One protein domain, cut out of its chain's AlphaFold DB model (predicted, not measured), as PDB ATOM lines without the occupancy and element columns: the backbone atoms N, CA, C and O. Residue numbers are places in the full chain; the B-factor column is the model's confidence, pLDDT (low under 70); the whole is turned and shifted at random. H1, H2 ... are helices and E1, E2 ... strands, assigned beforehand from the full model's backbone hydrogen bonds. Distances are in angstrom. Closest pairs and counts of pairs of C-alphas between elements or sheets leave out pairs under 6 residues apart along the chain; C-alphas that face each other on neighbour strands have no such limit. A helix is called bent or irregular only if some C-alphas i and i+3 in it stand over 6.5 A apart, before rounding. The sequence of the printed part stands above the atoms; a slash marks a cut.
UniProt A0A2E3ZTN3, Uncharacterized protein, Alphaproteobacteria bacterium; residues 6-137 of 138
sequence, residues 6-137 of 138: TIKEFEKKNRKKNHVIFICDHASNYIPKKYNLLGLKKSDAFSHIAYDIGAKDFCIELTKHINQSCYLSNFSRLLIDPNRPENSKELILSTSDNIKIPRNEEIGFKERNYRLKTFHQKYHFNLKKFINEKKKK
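AT A GLANCE: This is residues 6 to 137 of the 138 residues of an uncharacterized protein of Alphaproteobacteria bacterium (UniProt A0A2E3ZTN3). A small three-stranded sheet is sandwiched between H3 on one face and H4b, the longer arm of the long helix H4, on the other. Beyond one end of the sheet lies a loop-rich half with the small helices H1 and H2, much of residues 74 to 108 and the arm H4a; H4 is bent but runs nearly straight along the length. The printed part has 132 residues, under half of them in named elements, with four named helices and three named strands in the order E1 E2 H1 H2 H3 E3 H4; the mixed sheet has the order E1 E3 E2, and the class is mixed, helices and strands. The whole is elongated, 52 by 28 by 23 A, and only just compact, close to loose, with a radius of gyration of the C-alphas of 16.4 A.

HOW THE PARTS SIT: Edge strand E1, residues 6 to 9, is antiparallel to inner strand E3, residues 69 to 73, with N 6 and O 72 2.8 A apart. The other edge strand E2, residues 21 to 24, is parallel to E3, with N 71 and O 22 2.8 A apart. H3, residues 55 to 66, is on the sheet at a height of 8.5 A, over E3 and E2 and along the strands; its closest C-alphas to E3 are those of Thr 63 and Ser 69, 5.9 A. H4, residues 109 to 135, was assigned as one helix by its hydrogen bonds but is bent, with C-alphas 118 and 121 6.8 A apart; its arms H4a, residues 109 to 118, and H4b, residues 121 to 135, stand at a shallow tilt of 25 degrees. H4b is on the opposite face from H3, at a height of 10.0 A over E3, with the C-alphas of Tyr 71 and Leu 127 closest at 7.4 A; these are three layers, helices on both faces of a sheet. H1, residues 33 to 39, and H2, residues 42 to 45, are close but not clearly touching, the C-alphas of Leu 37 and Ala 45 being 6.4 A apart, and neither is on the sheet. E2, the helices H1 H2 H3 and E3 form a strand-helix-strand unit, two parallel neighbour strands with helices between. In H3, H4a and H4b every O i to N i+4 pair is within hydrogen-bond range; H1 has 0 of 3, but 3 of 4 O i to N i+3 pairs, and H2 is too short for an O i to N i+4 pair.

IN THESE COORDINATES: E1 begins at C-alpha 6 (-38.930, -13.233, 30.484) and is 10.2 A long; E2 is 9.9 A. H1 is 11.1 A and irregular, with C-alphas 34 and 37 8.4 A apart; H2 is 5.2 A. H3 is 16.4 A, E3 13.8 A, H4a 14.0 A and H4b 20.9 A, ending at C-alpha 135 (-55.656, -5.320, 26.636).

THE WHOLE: The C-alphas of Asn 14 and Glu 106 are the farthest apart, 52.9 A. The printed part has no cut. The links E1 to E2, 11 residues, and E3 to H4, 35 residues, are long. Residues 12 to 17 and 137 are under 70 in pLDDT; the mean of the printed part is 94.4.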
ATOM      1  N   THR A   6     -39.299 -14.549  29.958       97.75
ATOM      2  CA  THR A   6     -38.930 -13.233  30.484       97.75
ATOM      3  C   THR A   6     -39.712 -12.145  29.768       97.75
ATOM      4  O   THR A   6     -39.814 -12.157  28.545       97.75
ATOM      5  N   ILE A   7     -40.236 -11.194  30.541       97.19
ATOM      6  CA  ILE A   7     -40.873  -9.979  30.032       97.19
ATOM      7  C   ILE A   7     -39.879  -8.821  30.146       97.19
ATOM      8  O   ILE A   7     -39.207  -8.667  31.170       97.19
ATOM      9  N   LYS A   8     -39.790  -7.990  29.105       96.19
ATOM     10  CA  LYS A   8     -39.157  -6.666  29.172       96.19
ATOM     11  C   LYS A   8     -40.163  -5.619  28.721       96.19
ATOM     12  O   LYS A   8     -40.820  -5.793  27.699       96.19
ATOM     13  N   GLU A   9     -40.266  -4.530  29.472       93.38
ATOM     14  CA  GLU A   9     -41.163  -3.415  29.179       93.38
ATOM     15  C   GLU A   9     -40.350  -2.125  29.103       93.38
ATOM     16  O   GLU A   9     -39.584  -1.815  30.015       93.38
ATOM     17  N   PHE A  10     -40.525  -1.372  28.017       91.81
ATOM     18  CA  PHE A  10     -39.835  -0.102  27.768       91.81
ATOM     19  C   PHE A  10     -40.821   1.066  27.602       91.81
ATOM     20  O   PHE A  10     -40.510   2.080  26.980       91.81
ATOM     21  N   GLU A  11     -42.042   0.923  28.117       76.19
ATOM     22  CA  GLU A  11     -43.102   1.922  27.971       76.19
ATOM     23  C   GLU A  11     -42.767   3.242  28.683       76.19
ATOM     24  O   GLU A  11     -42.353   3.265  29.843       76.19
ATOM     25  N   LYS A  12     -43.032   4.367  28.009       69.44
ATOM     26  CA  LYS A  12     -43.017   5.698  28.632       69.44
ATOM     27  C   LYS A  12     -44.397   6.010  29.214       69.44
ATOM     28  O   LYS A  12     -45.408   5.794  28.542       69.44
ATOM     29  N   LYS A  13     -44.440   6.580  30.427       58.44
ATOM     30  CA  LYS A  13     -45.673   7.143  31.010       58.44
ATOM     31  C   LYS A  13     -46.302   8.111  29.989       58.44
ATOM     32  O   LYS A  13     -45.606   8.989  29.490       58.44
ATOM     33  N   ASN A  14     -47.597   7.938  29.694       59.28
ATOM     34  CA  ASN A  14     -48.452   8.800  28.847       59.28
ATOM     35  C   ASN A  14     -48.513   8.533  27.325       59.28
ATOM     36  O   ASN A  14     -48.952   9.407  26.575       59.28
ATOM     37  N   ARG A  15     -48.156   7.343  26.819       59.72
ATOM     38  CA  ARG A  15     -48.344   7.048  25.383       59.72
ATOM     39  C   ARG A  15     -49.764   6.543  25.063       59.72
ATOM     40  O   ARG A  15     -50.088   5.397  25.337       59.72
ATOM     41  N   LYS A  16     -50.578   7.366  24.385       56.84
ATOM     42  CA  LYS A  16     -51.874   6.984  23.772       56.84
ATOM     43  C   LYS A  16     -51.693   6.258  22.420       56.84
ATOM     44  O   LYS A  16     -52.093   6.784  21.384       56.84
ATOM     45  N   LYS A  17     -51.020   5.103  22.370       64.00
ATOM     46  CA  LYS A  17     -50.936   4.287  21.135       64.00
ATOM     47  C   LYS A  17     -51.152   2.807  21.437       64.00
ATOM     48  O   LYS A  17     -50.820   2.363  22.528       64.00
ATOM     49  N   ASN A  18     -51.653   2.073  20.437       77.81
ATOM     50  CA  ASN A  18     -51.806   0.617  20.460       77.81
ATOM     51  C   ASN A  18     -50.562  -0.057  21.060       77.81
ATOM     52  O   ASN A  18     -49.427   0.230  20.654       77.81
ATOM     53  N   HIS A  19     -50.791  -0.942  22.028       86.94
ATOM     54  CA  HIS A  19     -49.734  -1.726  22.647       86.94
ATOM     55  C   HIS A  19     -49.355  -2.893  21.733       86.94
ATOM     56  O   HIS A  19     -50.214  -3.687  21.349       86.94
ATOM     57  N   VAL A  20     -48.074  -2.995  21.389       91.94
ATOM     58  CA  VAL A  20     -47.527  -4.092  20.584       91.94
ATOM     59  C   VAL A  20     -46.663  -4.958  21.490       91.94
ATOM     60  O   VAL A  20     -45.834  -4.440  22.235       91.94
ATOM     61  N   ILE A  21     -46.853  -6.273  21.416       94.81
ATOM     62  CA  ILE A  21     -46.047  -7.255  22.144       94.81
ATOM     63  C   ILE A  21     -45.193  -8.001  21.126       94.81
ATOM     64  O   ILE A  21     -45.731  -8.650  20.229       94.81
ATOM     65  N   PHE A  22     -43.876  -7.932  21.280       97.50
ATOM     66  CA  PHE A  22     -42.935  -8.725  20.494       97.50
ATOM     67  C   PHE A  22     -42.719 -10.070  21.176       97.50
ATOM     68  O   PHE A  22     -42.421 -10.123  22.366       97.50
ATOM     69  N   ILE A  23     -42.873 -11.165  20.441       98.44
ATOM     70  CA  ILE A  23     -42.697 -12.518  20.973       98.44
ATOM     71  C   ILE A  23     -41.458 -13.122  20.320       98.44
ATOM     72  O   ILE A  23     -41.308 -13.066  19.102       98.44
ATOM     73  N   CYS A  24     -40.561 -13.678  21.132       98.69
ATOM     74  CA  CYS A  24     -39.408 -14.434  20.660       98.69
ATOM     75  C   CYS A  24     -39.431 -15.826  21.299       98.69
ATOM     76  O   CYS A  24     -38.903 -16.054  22.395       98.69
ATOM     77  N   ASP A  25     -40.088 -16.750  20.602       98.75
ATOM     78  CA  ASP A  25     -40.288 -18.138  21.027       98.75
ATOM     79  C   ASP A  25     -38.969 -18.918  21.119       98.75
ATOM     80  O   ASP A  25     -38.809 -19.786  21.977       98.75
ATOM     81  N   HIS A  26     -37.993 -18.586  20.273       98.75
ATOM     82  CA  HIS A  26     -36.702 -19.274  20.170       98.75
ATOM     83  C   HIS A  26     -35.546 -18.417  20.709       98.75
ATOM     84  O   HIS A  26     -34.451 -18.408  20.163       98.75
ATOM     85  N   ALA A  27     -35.784 -17.690  21.805       98.69
ATOM     86  CA  ALA A  27     -34.843 -16.717  22.378       98.69
ATOM     87  C   ALA A  27     -33.665 -17.312  23.180       98.69
ATOM     88  O   ALA A  27     -32.767 -16.575  23.596       98.69
ATOM     89  N   SER A  28     -33.670 -18.611  23.477       98.44
ATOM     90  CA  SER A  28     -32.689 -19.223  24.376       98.44
ATOM     91  C   SER A  28     -32.365 -20.647  23.963       98.44
ATOM     92  O   SER A  28     -33.264 -21.399  23.621       98.44
ATOM     93  N   ASN A  29     -31.100 -21.047  24.084       98.38
ATOM     94  CA  ASN A  29     -30.666 -22.440  23.962       98.38
ATOM     95  C   ASN A  29     -30.630 -23.183  25.306       98.38
ATOM     96  O   ASN A  29     -30.058 -24.268  25.404       98.38
ATOM     97  N   TYR A  30     -31.194 -22.611  26.373       98.06
ATOM     98  CA  TYR A  30     -31.095 -23.211  27.696       98.06
ATOM     99  C   TYR A  30     -31.802 -24.571  27.755       98.06
ATOM    100  O   TYR A  30     -32.999 -24.701  27.493       98.06
ATOM    101  N   ILE A  31     -31.050 -25.590  28.168       97.94
ATOM    102  CA  ILE A  31     -31.535 -26.942  28.428       97.94
ATOM    103  C   ILE A  31     -31.257 -27.252  29.908       97.94
ATOM    104  O   ILE A  31     -30.099 -27.190  30.334       97.94
ATOM    105  N   PRO A  32     -32.274 -27.602  30.724       96.94
ATOM    106  CA  PRO A  32     -32.065 -27.921  32.133       96.94
ATOM    107  C   PRO A  32     -31.041 -29.044  32.330       96.94
ATOM    108  O   PRO A  32     -31.087 -30.053  31.630       96.94
ATOM    109  N   LYS A  33     -30.172 -28.918  33.344       96.62
ATOM    110  CA  LYS A  33     -29.057 -29.858  33.597       96.62
ATOM    111  C   LYS A  33     -29.472 -31.335  33.607       96.62
ATOM    112  O   LYS A  33     -28.739 -32.165  33.082       96.62
ATOM    113  N   LYS A  34     -30.667 -31.664  34.122       95.56
ATOM    114  CA  LYS A  34     -31.203 -33.041  34.142       95.56
ATOM    115  C   LYS A  34     -31.283 -33.692  32.752       95.56
ATOM    116  O   LYS A  34     -31.207 -34.912  32.629       95.56
ATOM    117  N   TYR A  35     -31.404 -32.882  31.702       96.75
ATOM    118  CA  TYR A  35     -31.449 -33.342  30.322       96.75
ATOM    119  C   TYR A  35     -30.074 -33.553  29.699       96.75
ATOM    120  O   TYR A  35     -30.040 -34.108  28.612       96.75
ATOM    121  N   ASN A  36     -28.970 -33.178  30.356       96.69
ATOM    122  CA  ASN A  36     -27.603 -33.368  29.856       96.69
ATOM    123  C   ASN A  36     -27.447 -32.980  28.369       96.69
ATOM    124  O   ASN A  36     -27.091 -33.814  27.540       96.69
ATOM    125  N   LEU A  37     -27.833 -31.742  28.024       97.62
ATOM    126  CA  LEU A  37     -27.857 -31.219  26.645       97.62
ATOM    127  C   LEU A  37     -28.622 -32.100  25.640       97.62
ATOM    128  O   LEU A  37     -28.297 -32.130  24.463       97.62
ATOM    129  N   LEU A  38     -29.622 -32.853  26.099       97.94
ATOM    130  CA  LEU A  38     -30.376 -33.822  25.296       97.94
ATOM    131  C   LEU A  38     -29.505 -34.912  24.635       97.94
ATOM    132  O   LEU A  38     -29.954 -35.581  23.710       97.94
ATOM    133  N   GLY A  39     -28.285 -35.133  25.138       97.62
ATOM    134  CA  GLY A  39     -27.309 -36.043  24.531       97.62
ATOM    135  C   GLY A  39     -26.565 -35.459  23.324       97.62
ATOM    136  O   GLY A  39     -25.843 -36.191  22.658       97.62
ATOM    137  N   LEU A  40     -26.729 -34.165  23.040       98.12
ATOM    138  CA  LEU A  40     -26.032 -33.469  21.961       98.12
ATOM    139  C   LEU A  40     -24.584 -33.145  22.334       98.12
ATOM    140  O   LEU A  40     -24.229 -32.992  23.510       98.12
ATOM    141  N   LYS A  41     -23.753 -32.936  21.308       97.81
ATOM    142  CA  LYS A  41     -22.468 -32.254  21.483       97.81
ATOM    143  C   LYS A  41     -22.712 -30.800  21.884       97.81
ATOM    144  O   LYS A  41     -23.730 -30.197  21.543       97.81
ATOM    145  N   LYS A  42     -21.734 -30.203  22.570       97.25
ATOM    146  CA  LYS A  42     -21.787 -28.776  22.925       97.25
ATOM    147  C   LYS A  42     -21.884 -27.874  21.693       97.25
ATOM    148  O   LYS A  42     -22.585 -26.882  21.764       97.25
ATOM    149  N   SER A  43     -21.230 -28.205  20.581       97.62
ATOM    150  CA  SER A  43     -21.361 -27.436  19.333       97.62
ATOM    151  C   SER A  43     -22.821 -27.311  18.898       97.62
ATOM    152  O   SER A  43     -23.292 -26.219  18.606       97.62
ATOM    153  N   ASP A  44     -23.555 -28.419  18.949       98.06
ATOM    154  CA  ASP A  44     -24.899 -28.509  18.384       98.06
ATOM    155  C   ASP A  44     -25.917 -27.857  19.330       98.06
ATOM    156  O   ASP A  44     -26.746 -27.058  18.899       98.06
ATOM    157  N   ALA A  45     -25.781 -28.087  20.643       97.44
ATOM    158  CA  ALA A  45     -26.616 -27.463  21.677       97.44
ATOM    159  C   ALA A  45     -26.445 -25.930  21.791       97.44
ATOM    160  O   ALA A  45     -27.214 -25.269  22.492       97.44
ATOM    161  N   PHE A  46     -25.429 -25.361  21.141       97.62
ATOM    162  CA  PHE A  46     -25.158 -23.920  21.088       97.62
ATOM    163  C   PHE A  46     -25.266 -23.356  19.662       97.62
ATOM    164  O   PHE A  46     -24.962 -22.187  19.446       97.62
ATOM    165  N   SER A  47     -25.716 -24.165  18.703       98.12
ATOM    166  CA  SER A  47     -25.955 -23.746  17.321       98.12
ATOM    167  C   SER A  47     -27.416 -23.347  17.088       98.12
ATOM    168  O   SER A  47     -28.252 -23.409  17.996       98.12
ATOM    169  N   HIS A  48     -27.733 -22.957  15.854       97.94
ATOM    170  CA  HIS A  48     -29.056 -22.489  15.438       97.94
ATOM    171  C   HIS A  48     -30.166 -23.540  15.583       97.94
ATOM    172  O   HIS A  48     -31.333 -23.178  15.691       97.94
ATOM    173  N   ILE A  49     -29.840 -24.839  15.661       98.12
ATOM    174  CA  ILE A  49     -30.869 -25.859  15.929       98.12
ATOM    175  C   ILE A  49     -31.478 -25.695  17.332       98.12
ATOM    176  O   ILE A  49     -32.625 -26.068  17.568       98.12
ATOM    177  N   ALA A  50     -30.728 -25.119  18.281       98.38
ATOM    178  CA  ALA A  50     -31.158 -24.983  19.667       98.38
ATOM    179  C   ALA A  50     -32.026 -23.742  19.924       98.38
ATOM    180  O   ALA A  50     -32.796 -23.743  20.892       98.38
ATOM    181  N   TYR A  51     -31.880 -22.699  19.102       98.62
ATOM    182  CA  TYR A  51     -32.469 -21.367  19.263       98.62
ATOM    183  C   TYR A  51     -32.119 -20.468  18.069       98.62
ATOM    184  O   TYR A  51     -31.172 -20.749  17.336       98.62
ATOM    185  N   ASP A  52     -32.804 -19.336  17.936       98.69
ATOM    186  CA  ASP A  52     -32.514 -18.368  16.883       98.69
ATOM    187  C   ASP A  52     -31.414 -17.405  17.356       98.69
ATOM    188  O   ASP A  52     -31.632 -16.511  18.185       98.69
ATOM    189  N   ILE A  53     -30.197 -17.601  16.842       98.44
ATOM    190  CA  ILE A  53     -29.016 -16.818  17.225       98.44
ATOM    191  C   ILE A  53     -29.263 -15.329  16.934       98.44
ATOM    192  O   ILE A  53     -29.596 -14.941  15.818       98.44
ATOM    193  N   GLY A  54     -29.103 -14.486  17.957       98.12
ATOM    194  CA  GLY A  54     -29.295 -13.033  17.868       98.12
ATOM    195  C   GLY A  54     -30.751 -12.556  17.937       98.12
ATOM    196  O   GLY A  54     -30.978 -11.372  18.187       98.12
ATOM    197  N   ALA A  55     -31.750 -13.439  17.810       98.44
ATOM    198  CA  ALA A  55     -33.162 -13.041  17.800       98.44
ATOM    199  C   ALA A  55     -33.607 -12.392  19.118       98.44
ATOM    200  O   ALA A  55     -34.353 -11.412  19.113       98.44
ATOM    201  N   LYS A  56     -33.111 -12.897  20.255       98.50
ATOM    202  CA  LYS A  56     -33.366 -12.313  21.578       98.50
ATOM    203  C   LYS A  56     -32.891 -10.864  21.662       98.50
ATOM    204  O   LYS A  56     -33.660  -9.999  22.078       98.50
ATOM    205  N   ASP A  57     -31.641 -10.613  21.290       98.38
ATOM    206  CA  ASP A  57     -31.024  -9.292  21.418       98.38
ATOM    207  C   ASP A  57     -31.665  -8.305  20.440       98.38
ATOM    208  O   ASP A  57     -32.032  -7.198  20.833       98.38
ATOM    209  N   PHE A  58     -31.929  -8.751  19.206       98.44
ATOM    210  CA  PHE A  58     -32.698  -7.983  18.228       98.44
ATOM    211  C   PHE A  58     -34.091  -7.613  18.753       98.44
ATOM    212  O   PHE A  58     -34.489  -6.451  18.689       98.44
ATOM    213  N   CYS A  59     -34.824  -8.581  19.309       98.19
ATOM    214  CA  CYS A  59     -36.161  -8.361  19.854       98.19
ATOM    215  C   CYS A  59     -36.139  -7.336  20.998       98.19
ATOM    216  O   CYS A  59     -36.964  -6.421  21.018       98.19
ATOM    217  N   ILE A  60     -35.170  -7.438  21.916       98.19
ATOM    218  CA  ILE A  60     -35.007  -6.496  23.031       98.19
ATOM    219  C   ILE A  60     -34.721  -5.081  22.519       98.19
ATOM    220  O   ILE A  60     -35.421  -4.145  22.917       98.19
ATOM    221  N   GLU A  61     -33.734  -4.910  21.636       98.12
ATOM    222  CA  GLU A  61     -33.354  -3.585  21.137       98.12
ATOM    223  C   GLU A  61     -34.464  -2.959  20.286       98.12
ATOM    224  O   GLU A  61     -34.826  -1.802  20.513       98.12
ATOM    225  N   LEU A  62     -35.097  -3.721  19.387       96.19
ATOM    226  CA  LEU A  62     -36.245  -3.238  18.617       96.19
ATOM    227  C   LEU A  62     -37.358  -2.737  19.544       96.19
ATOM    228  O   LEU A  62     -37.837  -1.613  19.387       96.19
ATOM    229  N   THR A  63     -37.729  -3.546  20.539       95.62
ATOM    230  CA  THR A  63     -38.791  -3.229  21.504       95.62
ATOM    231  C   THR A  63     -38.475  -1.965  22.302       95.62
ATOM    232  O   THR A  63     -39.358  -1.132  22.538       95.62
ATOM    233  N   LYS A  64     -37.209  -1.787  22.683       95.12
ATOM    234  CA  LYS A  64     -36.713  -0.587  23.357       95.12
ATOM    235  C   LYS A  64     -36.815   0.650  22.462       95.12
ATOM    236  O   LYS A  64     -37.363   1.660  22.904       95.12
ATOM    237  N   HIS A  65     -36.387   0.572  21.201       93.94
ATOM    238  CA  HIS A  65     -36.449   1.690  20.248       93.94
ATOM    239  C   HIS A  65     -37.872   2.216  20.031       93.94
ATOM    240  O   HIS A  65     -38.106   3.425  19.964       93.94
ATOM    241  N   ILE A  66     -38.849   1.316  19.974       91.69
ATOM    242  CA  ILE A  66     -40.255   1.670  19.754       91.69
ATOM    243  C   ILE A  66     -41.049   1.859  21.052       91.69
ATOM    244  O   ILE A  66     -42.221   2.235  20.973       91.69
ATOM    245  N   ASN A  67     -40.421   1.702  22.225       92.31
ATOM    246  CA  ASN A  67     -41.011   1.826  23.567       92.31
ATOM    247  C   ASN A  67     -42.241   0.918  23.771       92.31
ATOM    248  O   ASN A  67     -43.333   1.405  24.072       92.31
ATOM    249  N   GLN A  68     -42.066  -0.385  23.539       93.69
ATOM    250  CA  GLN A  68     -43.105  -1.417  23.658       93.69
ATOM    251  C   GLN A  68     -42.691  -2.498  24.675       93.69
ATOM    252  O   GLN A  68     -41.829  -2.251  25.527       93.69
ATOM    253  N   SER A  69     -43.306  -3.683  24.620       95.06
ATOM    254  CA  SER A  69     -42.924  -4.831  25.446       95.06
ATOM    255  C   SER A  69     -42.530  -6.052  24.616       95.06
ATOM    256  O   SER A  69     -42.980  -6.218  23.480       95.06
ATOM    257  N   CYS A  70     -41.687  -6.913  25.188       97.38
ATOM    258  CA  CYS A  70     -41.357  -8.202  24.598       97.38
ATOM    259  C   CYS A  70     -41.472  -9.354  25.596       97.38
ATOM    260  O   CYS A  70     -41.237  -9.187  26.795       97.38
ATOM    261  N   TYR A  71     -41.796 -10.528  25.061       98.44
ATOM    262  CA  TYR A  71     -41.945 -11.798  25.754       98.44
ATOM    263  C   TYR A  71     -40.991 -12.819  25.131       98.44
ATOM    264  O   TYR A  71     -41.052 -13.097  23.934       98.44
ATOM    265  N   LEU A  72     -40.069 -13.341  25.932       98.69
ATOM    266  CA  LEU A  72     -38.937 -14.142  25.470       98.69
ATOM    267  C   LEU A  72     -38.989 -15.518  26.126       98.69
ATOM    268  O   LEU A  72     -39.115 -15.588  27.347       98.69
ATOM    269  N   SER A  73     -38.853 -16.600  25.359       98.50
ATOM    270  CA  SER A  73     -38.651 -17.935  25.939       98.50
ATOM    271  C   SER A  73     -37.297 -18.041  26.653       98.50
ATOM    272  O   SER A  73     -36.291 -17.493  26.204       98.50
ATOM    273  N   ASN A  74     -37.257 -18.796  27.751       98.38
ATOM    274  CA  ASN A  74     -36.036 -19.088  28.511       98.38
ATOM    275  C   ASN A  74     -35.571 -20.545  28.373       98.38
ATOM    276  O   ASN A  74     -34.827 -21.039  29.223       98.38
ATOM    277  N   PHE A  75     -36.031 -21.262  27.350       98.62
ATOM    278  CA  PHE A  75     -35.632 -22.642  27.090       98.62
ATOM    279  C   PHE A  75     -35.476 -22.907  25.593       98.62
ATOM    280  O   PHE A  75     -36.114 -22.259  24.764       98.62
ATOM    281  N   SER A  76     -34.630 -23.886  25.273       98.69
ATOM    282  CA  SER A  76     -34.391 -24.336  23.904       98.69
ATOM    283  C   SER A  76     -35.638 -24.931  23.273       98.69
ATOM    284  O   SER A  76     -36.308 -25.773  23.878       98.69
ATOM    285  N   ARG A  77     -35.861 -24.597  22.000       98.69
ATOM    286  CA  ARG A  77     -36.880 -25.238  21.160       98.69
ATOM    287  C   ARG A  77     -36.688 -26.752  21.022       98.69
ATOM    288  O   ARG A  77     -37.657 -27.471  20.816       98.69
ATOM    289  N   LEU A  78     -35.462 -27.257  21.202       98.38
ATOM    290  CA  LEU A  78     -35.173 -28.696  21.182       98.38
ATOM    291  C   LEU A  78     -35.702 -29.424  22.417       98.38
ATOM    292  O   LEU A  78     -35.922 -30.632  22.371       98.38
ATOM    293  N   LEU A  79     -35.896 -28.720  23.537       98.06
ATOM    294  CA  LEU A  79     -36.503 -29.327  24.716       98.06
ATOM    295  C   LEU A  79     -37.982 -29.625  24.451       98.06
ATOM    296  O   LEU A  79     -38.451 -30.733  24.728       98.06
ATOM    297  N   ILE A  80     -38.677 -28.610  23.945       98.62
ATOM    298  CA  ILE A  80     -40.050 -28.613  23.448       98.62
ATOM    299  C   ILE A  80     -40.267 -27.278  22.721       98.62
ATOM    300  O   ILE A  80     -39.913 -26.243  23.274       98.62
ATOM    301  N   ASP A  81     -40.800 -27.269  21.501       98.69
ATOM    302  CA  ASP A  81     -40.906 -26.041  20.699       98.69
ATOM    303  C   ASP A  81     -42.158 -25.230  21.107       98.69
ATOM    304  O   ASP A  81     -43.282 -25.705  20.905       98.69
ATOM    305  N   PRO A  82     -42.021 -24.017  21.688       98.38
ATOM    306  CA  PRO A  82     -43.178 -23.212  22.082       98.38
ATOM    307  C   PRO A  82     -43.981 -22.678  20.886       98.38
ATOM    308  O   PRO A  82     -45.163 -22.381  21.056       98.38
ATOM    309  N   ASN A  83     -43.404 -22.634  19.681       98.50
ATOM    310  CA  ASN A  83     -44.056 -22.200  18.442       98.50
ATOM    311  C   ASN A  83     -44.644 -23.381  17.635       98.50
ATOM    312  O   ASN A  83     -44.739 -23.363  16.401       98.50
ATOM    313  N   ARG A  84     -45.012 -24.462  18.331       98.44
ATOM    314  CA  ARG A  84     -45.721 -25.616  17.768       98.44
ATOM    315  C   ARG A  84     -46.958 -25.947  18.603       98.44
ATOM    316  O   ARG A  84     -46.921 -25.814  19.828       98.44
ATOM    317  N   PRO A  85     -48.065 -26.388  17.976       97.44
ATOM    318  CA  PRO A  85     -49.245 -26.816  18.717       97.44
ATOM    319  C   PRO A  85     -48.961 -28.104  19.503       97.44
ATOM    320  O   PRO A  85     -48.099 -28.901  19.128       97.44
ATOM    321  N   GLU A  86     -49.713 -28.334  20.584       97.25
ATOM    322  CA  GLU A  86     -49.480 -29.447  21.522       97.25
ATOM    323  C   GLU A  86     -49.574 -30.843  20.884       97.25
ATOM    324  O   GLU A  86     -49.028 -31.810  21.415       97.25
ATOM    325  N   ASN A  87     -50.273 -30.970  19.757       94.75
ATOM    326  CA  ASN A  87     -50.434 -32.208  18.993       94.75
ATOM    327  C   ASN A  87     -49.457 -32.324  17.809       94.75
ATOM    328  O   ASN A  87     -49.519 -33.302  17.067       94.75
ATOM    329  N   SER A  88     -48.555 -31.355  17.621       96.50
ATOM    330  CA  SER A  88     -47.582 -31.396  16.532       96.50
ATOM    331  C   SER A  88     -46.592 -32.546  16.706       96.50
ATOM    332  O   SER A  88     -46.068 -32.778  17.800       96.50
ATOM    333  N   LYS A  89     -46.267 -33.212  15.593       92.56
ATOM    334  CA  LYS A  89     -45.141 -34.156  15.522       92.56
ATOM    335  C   LYS A  89     -43.792 -33.450  15.697       92.56
ATOM    336  O   LYS A  89     -42.840 -34.066  16.153       92.56
ATOM    337  N   GLU A  90     -43.736 -32.154  15.401       94.88
ATOM    338  CA  GLU A  90     -42.545 -31.312  15.552       94.88
ATOM    339  C   GLU A  90     -42.436 -30.661  16.938       94.88
ATOM    340  O   GLU A  90     -41.514 -29.891  17.184       94.88
ATOM    341  N   LEU A  91     -43.370 -30.936  17.858       97.94
ATOM    342  CA  LEU A  91     -43.343 -30.348  19.200       97.94
ATOM    343  C   LEU A  91     -42.066 -30.726  19.970       97.94
ATOM    344  O   LEU A  91     -41.545 -29.924  20.739       97.94
ATOM    345  N   ILE A  92     -41.579 -31.954  19.782       98.12
ATOM    346  CA  ILE A  92     -40.315 -32.452  20.330       98.12
ATOM    347  C   ILE A  92     -39.637 -33.247  19.213       98.12
ATOM    348  O   ILE A  92     -39.949 -34.417  19.002       98.12
ATOM    349  N   LEU A  93     -38.743 -32.598  18.469       96.44
ATOM    350  CA  LEU A  93     -38.030 -33.223  17.356       96.44
ATOM    351  C   LEU A  93     -36.951 -34.189  17.855       96.44
ATOM    352  O   LEU A  93     -36.171 -33.850  18.742       96.44
ATOM    353  N   SER A  94     -36.863 -35.366  17.239       96.94
ATOM    354  CA  SER A  94     -35.744 -36.303  17.415       96.94
ATOM    355  C   SER A  94     -34.579 -36.024  16.459       96.94
ATOM    356  O   SER A  94     -33.493 -36.574  16.625       96.94
ATOM    357  N   THR A  95     -34.768 -35.171  15.449       97.31
ATOM    358  CA  THR A  95     -33.728 -34.771  14.491       97.31
ATOM    359  C   THR A  95     -33.986 -33.347  13.999       97.31
ATOM    360  O   THR A  95     -35.131 -32.980  13.748       97.31
ATOM    361  N   SER A  96     -32.926 -32.552  13.864       97.00
ATOM    362  CA  SER A  96     -32.944 -31.199  13.296       97.00
ATOM    363  C   SER A  96     -31.662 -31.003  12.489       97.00
ATOM    364  O   SER A  96     -30.592 -31.349  12.975       97.00
ATOM    365  N   ASP A  97     -31.767 -30.531  11.246       95.75
ATOM    366  CA  ASP A  97     -30.634 -30.342  10.321       95.75
ATOM    367  C   ASP A  97     -29.684 -31.545  10.238       95.75
ATOM    368  O   ASP A  97     -28.464 -31.422  10.308       95.75
ATOM    369  N   ASN A  98     -30.259 -32.745  10.106       96.00
ATOM    370  CA  ASN A  98     -29.541 -34.028  10.081       96.00
ATOM    371  C   ASN A  98     -28.760 -34.365  11.367       96.00
ATOM    372  O   ASN A  98     -28.066 -35.381  11.421       96.00
ATOM    373  N   ILE A  99     -28.908 -33.571  12.429       97.31
ATOM    374  CA  ILE A  99     -28.364 -33.843  13.756       97.31
ATOM    375  C   ILE A  99     -29.439 -34.554  14.573       97.31
ATOM    376  O   ILE A  99     -30.520 -34.019  14.833       97.31
ATOM    377  N   LYS A 100     -29.139 -35.784  14.991       97.88
ATOM    378  CA  LYS A 100     -29.988 -36.534  15.920       97.88
ATOM    379  C   LYS A 100     -29.963 -35.882  17.295       97.88
ATOM    380  O   LYS A 100     -28.920 -35.414  17.742       97.88
ATOM    381  N   ILE A 101     -31.096 -35.915  17.986       98.25
ATOM    382  CA  ILE A 101     -31.255 -35.421  19.354       98.25
ATOM    383  C   ILE A 101     -31.551 -36.640  20.236       98.25
ATOM    384  O   ILE A 101     -32.721 -36.987  20.419       98.25
ATOM    385  N   PRO A 102     -30.521 -37.320  20.780       97.75
ATOM    386  CA  PRO A 102     -30.671 -38.667  21.335       97.75
ATOM    387  C   PRO A 102     -31.730 -38.782  22.433       97.75
ATOM    388  O   PRO A 102     -32.481 -39.744  22.483       97.75
ATOM    389  N   ARG A 103     -31.856 -37.778  23.311       96.88
ATOM    390  CA  ARG A 103     -32.849 -37.802  24.405       96.88
ATOM    391  C   ARG A 103     -34.258 -37.357  24.002       96.88
ATOM    392  O   ARG A 103     -35.115 -37.184  24.877       96.88
ATOM    393  N   ASN A 104     -34.483 -37.125  22.716       97.56
ATOM    394  CA  ASN A 104     -35.810 -36.943  22.142       97.56
ATOM    395  C   ASN A 104     -36.249 -38.164  21.321       97.56
ATOM    396  O   ASN A 104     -37.431 -38.265  20.998       97.56
ATOM    397  N   GLU A 105     -35.339 -39.092  21.008       94.75
ATOM    398  CA  GLU A 105     -35.702 -40.391  20.441       94.75
ATOM    399  C   GLU A 105     -36.531 -41.180  21.464       94.75
ATOM    400  O   GLU A 105     -36.241 -41.164  22.661       94.75
ATOM    401  N   GLU A 106     -37.613 -41.805  20.989       89.06
ATOM    402  CA  GLU A 106     -38.505 -42.659  21.790       89.06
ATOM    403  C   GLU A 106     -38.958 -42.039  23.127       89.06
ATOM    404  O   GLU A 106     -39.138 -42.719  24.140       89.06
ATOM    405  N   ILE A 107     -39.165 -40.716  23.145       93.31
ATOM    406  CA  ILE A 107     -39.598 -40.009  24.349       93.31
ATOM    407  C   ILE A 107     -40.923 -40.585  24.871       93.31
ATOM    408  O   ILE A 107     -41.984 -40.474  24.254       93.31
ATOM    409  N   GLY A 108     -40.870 -41.192  26.056       95.00
ATOM    410  CA  GLY A 108     -42.047 -41.782  26.683       95.00
ATOM    411  C   GLY A 108     -43.122 -40.744  27.029       95.00
ATOM    412  O   GLY A 108     -42.836 -39.581  27.332       95.00
ATOM    413  N   PHE A 109     -44.379 -41.191  27.082       96.25
ATOM    414  CA  PHE A 109     -45.550 -40.349  27.369       96.25
ATOM    415  C   PHE A 109     -45.409 -39.508  28.649       96.25
ATOM    416  O   PHE A 109     -45.779 -38.333  28.670       96.25
ATOM    417  N   LYS A 110     -44.838 -40.089  29.714       97.88
ATOM    418  CA  LYS A 110     -44.616 -39.395  30.994       97.88
ATOM    419  C   LYS A 110     -43.711 -38.171  30.829       97.88
ATOM    420  O   LYS A 110     -44.050 -37.094  31.313       97.88
ATOM    421  N   GLU A 111     -42.597 -38.325  30.120       97.75
ATOM    422  CA  GLU A 111     -41.623 -37.254  29.909       97.75
ATOM    423  C   GLU A 111     -42.168 -36.194  28.946       97.75
ATOM    424  O   GLU A 111     -42.094 -34.999  29.237       97.75
ATOM    425  N   ARG A 112     -42.825 -36.616  27.858       97.56
ATOM    426  CA  ARG A 112     -43.520 -35.702  26.943       97.56
ATOM    427  C   ARG A 112     -44.520 -34.810  27.687       97.56
ATOM    428  O   ARG A 112     -44.486 -33.590  27.540       97.56
ATOM    429  N   ASN A 113     -45.377 -35.400  28.522       98.12
ATOM    430  CA  ASN A 113     -46.367 -34.653  29.302       98.12
ATOM    431  C   ASN A 113     -45.736 -33.748  30.353       98.12
ATOM    432  O   ASN A 113     -46.243 -32.657  30.611       98.12
ATOM    433  N   TYR A 114     -44.636 -34.185  30.965       98.12
ATOM    434  CA  TYR A 114     -43.890 -33.342  31.882       98.12
ATOM    435  C   TYR A 114     -43.371 -32.088  31.169       98.12
ATOM    436  O   TYR A 114     -43.572 -30.982  31.679       98.12
ATOM    437  N   ARG A 115     -42.750 -32.230  29.987       98.19
ATOM    438  CA  ARG A 115     -42.238 -31.079  29.226       98.19
ATOM    439  C   ARG A 115     -43.365 -30.162  28.758       98.19
ATOM    440  O   ARG A 115     -43.252 -28.946  28.899       98.19
ATOM    441  N   LEU A 116     -44.470 -30.749  28.295       98.44
ATOM    442  CA  LEU A 116     -45.684 -30.031  27.908       98.44
ATOM    443  C   LEU A 116     -46.200 -29.143  29.046       98.44
ATOM    444  O   LEU A 116     -46.313 -27.934  28.873       98.44
ATOM    445  N   LYS A 117     -46.432 -29.715  30.230       98.25
ATOM    446  CA  LYS A 117     -46.954 -28.977  31.391       98.25
ATOM    447  C   LYS A 117     -45.960 -27.946  31.928       98.25
ATOM    448  O   LYS A 117     -46.335 -26.823  32.249       98.25
ATOM    449  N   THR A 118     -44.692 -28.335  32.047       98.00
ATOM    450  CA  THR A 118     -43.678 -27.542  32.757       98.00
ATOM    451  C   THR A 118     -43.171 -26.367  31.931       98.00
ATOM    452  O   THR A 118     -42.884 -25.320  32.507       98.00
ATOM    453  N   PHE A 119     -43.062 -26.530  30.608       98.44
ATOM    454  CA  PHE A 119     -42.495 -25.521  29.714       98.44
ATOM    455  C   PHE A 119     -43.553 -24.928  28.790       98.44
ATOM    456  O   PHE A 119     -43.860 -23.749  28.919       98.44
ATOM    457  N   HIS A 120     -44.151 -25.732  27.905       98.62
ATOM    458  CA  HIS A 120     -45.019 -25.236  26.828       98.62
ATOM    459  C   HIS A 120     -46.323 -24.609  27.345       98.62
ATOM    460  O   HIS A 120     -46.566 -23.422  27.136       98.62
ATOM    461  N   GLN A 121     -47.118 -25.349  28.118       98.44
ATOM    462  CA  GLN A 121     -48.378 -24.848  28.676       98.44
ATOM    463  C   GLN A 121     -48.143 -23.698  29.652       98.44
ATOM    464  O   GLN A 121     -48.877 -22.710  29.635       98.44
ATOM    465  N   LYS A 122     -47.092 -23.783  30.476       98.25
ATOM    466  CA  LYS A 122     -46.716 -22.697  31.387       98.25
ATOM    467  C   LYS A 122     -46.318 -21.426  30.623       98.25
ATOM    468  O   LYS A 122     -46.731 -20.338  31.025       98.25
ATOM    469  N   TYR A 123     -45.559 -21.548  29.533       98.62
ATOM    470  CA  TYR A 123     -45.190 -20.437  28.651       98.62
ATOM    471  C   TYR A 123     -46.435 -19.773  28.047       98.62
ATOM    472  O   TYR A 123     -46.616 -18.566  28.205       98.62
ATOM    473  N   HIS A 124     -47.337 -20.555  27.448       98.62
ATOM    474  CA  HIS A 124     -48.550 -20.041  26.798       98.62
ATOM    475  C   HIS A 124     -49.579 -19.476  27.782       98.62
ATOM    476  O   HIS A 124     -50.207 -18.453  27.504       98.62
ATOM    477  N   PHE A 125     -49.728 -20.083  28.962       98.31
ATOM    478  CA  PHE A 125     -50.599 -19.564  30.018       98.31
ATOM    479  C   PHE A 125     -50.170 -18.157  30.456       98.31
ATOM    480  O   PHE A 125     -51.004 -17.252  30.548       98.31
ATOM    481  N   ASN A 126     -48.870 -17.956  30.686       98.12
ATOM    482  CA  ASN A 126     -48.344 -16.657  31.101       98.12
ATOM    483  C   ASN A 126     -48.343 -15.635  29.960       98.12
ATOM    484  O   ASN A 126     -48.672 -14.475  30.206       98.12
ATOM    485  N   LEU A 127     -48.099 -16.056  28.716       97.88
ATOM    486  CA  LEU A 127     -48.251 -15.191  27.545       97.88
ATOM    487  C   LEU A 127     -49.697 -14.695  27.412       97.88
ATOM    488  O   LEU A 127     -49.936 -13.498  27.262       97.88
ATOM    489  N   LYS A 128     -50.685 -15.589  27.550       97.81
ATOM    490  CA  LYS A 128     -52.110 -15.226  27.539       97.81
ATOM    491  C   LYS A 128     -52.455 -14.251  28.665       97.81
ATOM    492  O   LYS A 128     -53.177 -13.282  28.431       97.81
ATOM    493  N   LYS A 129     -51.944 -14.488  29.877       97.00
ATOM    494  CA  LYS A 129     -52.120 -13.574  31.015       97.00
ATOM    495  C   LYS A 129     -51.551 -12.188  30.695       97.00
ATOM    496  O   LYS A 129     -52.270 -11.204  30.843       97.00
ATOM    497  N   PHE A 130     -50.328 -12.130  30.178       95.31
ATOM    498  CA  PHE A 130     -49.661 -10.885  29.809       95.31
ATOM    499  C   PHE A 130     -50.423 -10.111  28.721       95.31
ATOM    500  O   PHE A 130     -50.702  -8.923  28.879       95.31
ATOM    501  N   ILE A 131     -50.866 -10.790  27.657       95.00
ATOM    502  CA  ILE A 131     -51.703 -10.190  26.605       95.00
ATOM    503  C   ILE A 131     -52.987  -9.592  27.199       95.00
ATOM    504  O   ILE A 131     -53.374  -8.474  26.856       95.00
ATOM    505  N   ASN A 132     -53.653 -10.310  28.105       94.56
ATOM    506  CA  ASN A 132     -54.886  -9.835  28.734       94.56
ATOM    507  C   ASN A 132     -54.653  -8.618  29.642       94.56
ATOM    508  O   ASN A 132     -55.482  -7.709  29.660       94.56
ATOM    509  N   GLU A 133     -53.539  -8.570  30.372       91.44
ATOM    510  CA  GLU A 133     -53.152  -7.406  31.179       91.44
ATOM    511  C   GLU A 133     -52.929  -6.164  30.312       91.44
ATOM    512  O   GLU A 133     -53.332  -5.067  30.695       91.44
ATOM    513  N   LYS A 134     -52.344  -6.333  29.122       87.88
ATOM    514  CA  LYS A 134     -52.125  -5.238  28.172       87.88
ATOM    515  C   LYS A 134     -53.399  -4.771  27.482       87.88
ATOM    516  O   LYS A 134     -53.572  -3.570  27.317       87.88
ATOM    517  N   LYS A 135     -54.329  -5.679  27.168       84.31
ATOM    518  CA  LYS A 135     -55.656  -5.320  26.636       84.31
ATOM    519  C   LYS A 135     -56.477  -4.466  27.601       84.31
ATOM    520  O   LYS A 135     -57.142  -3.549  27.153       84.31
ATOM    521  N   LYS A 136     -56.421  -4.747  28.910       74.25
ATOM    522  CA  LYS A 136     -57.159  -3.985  29.940       74.25
ATOM    523  C   LYS A 136     -56.640  -2.557  30.158       74.25
ATOM    524  O   LYS A 136     -57.311  -1.778  30.823       74.25
ATOM    525  N   LYS A 137     -55.423  -2.250  29.696       59.09
ATOM    526  CA  LYS A 137     -54.768  -0.941  29.863       59.09
ATOM    527  C   LYS A 137     -55.014   0.019  28.688       59.09
ATOM    528  O   LYS A 137     -54.552   1.155  28.764       59.09
TER     529      LYS A 137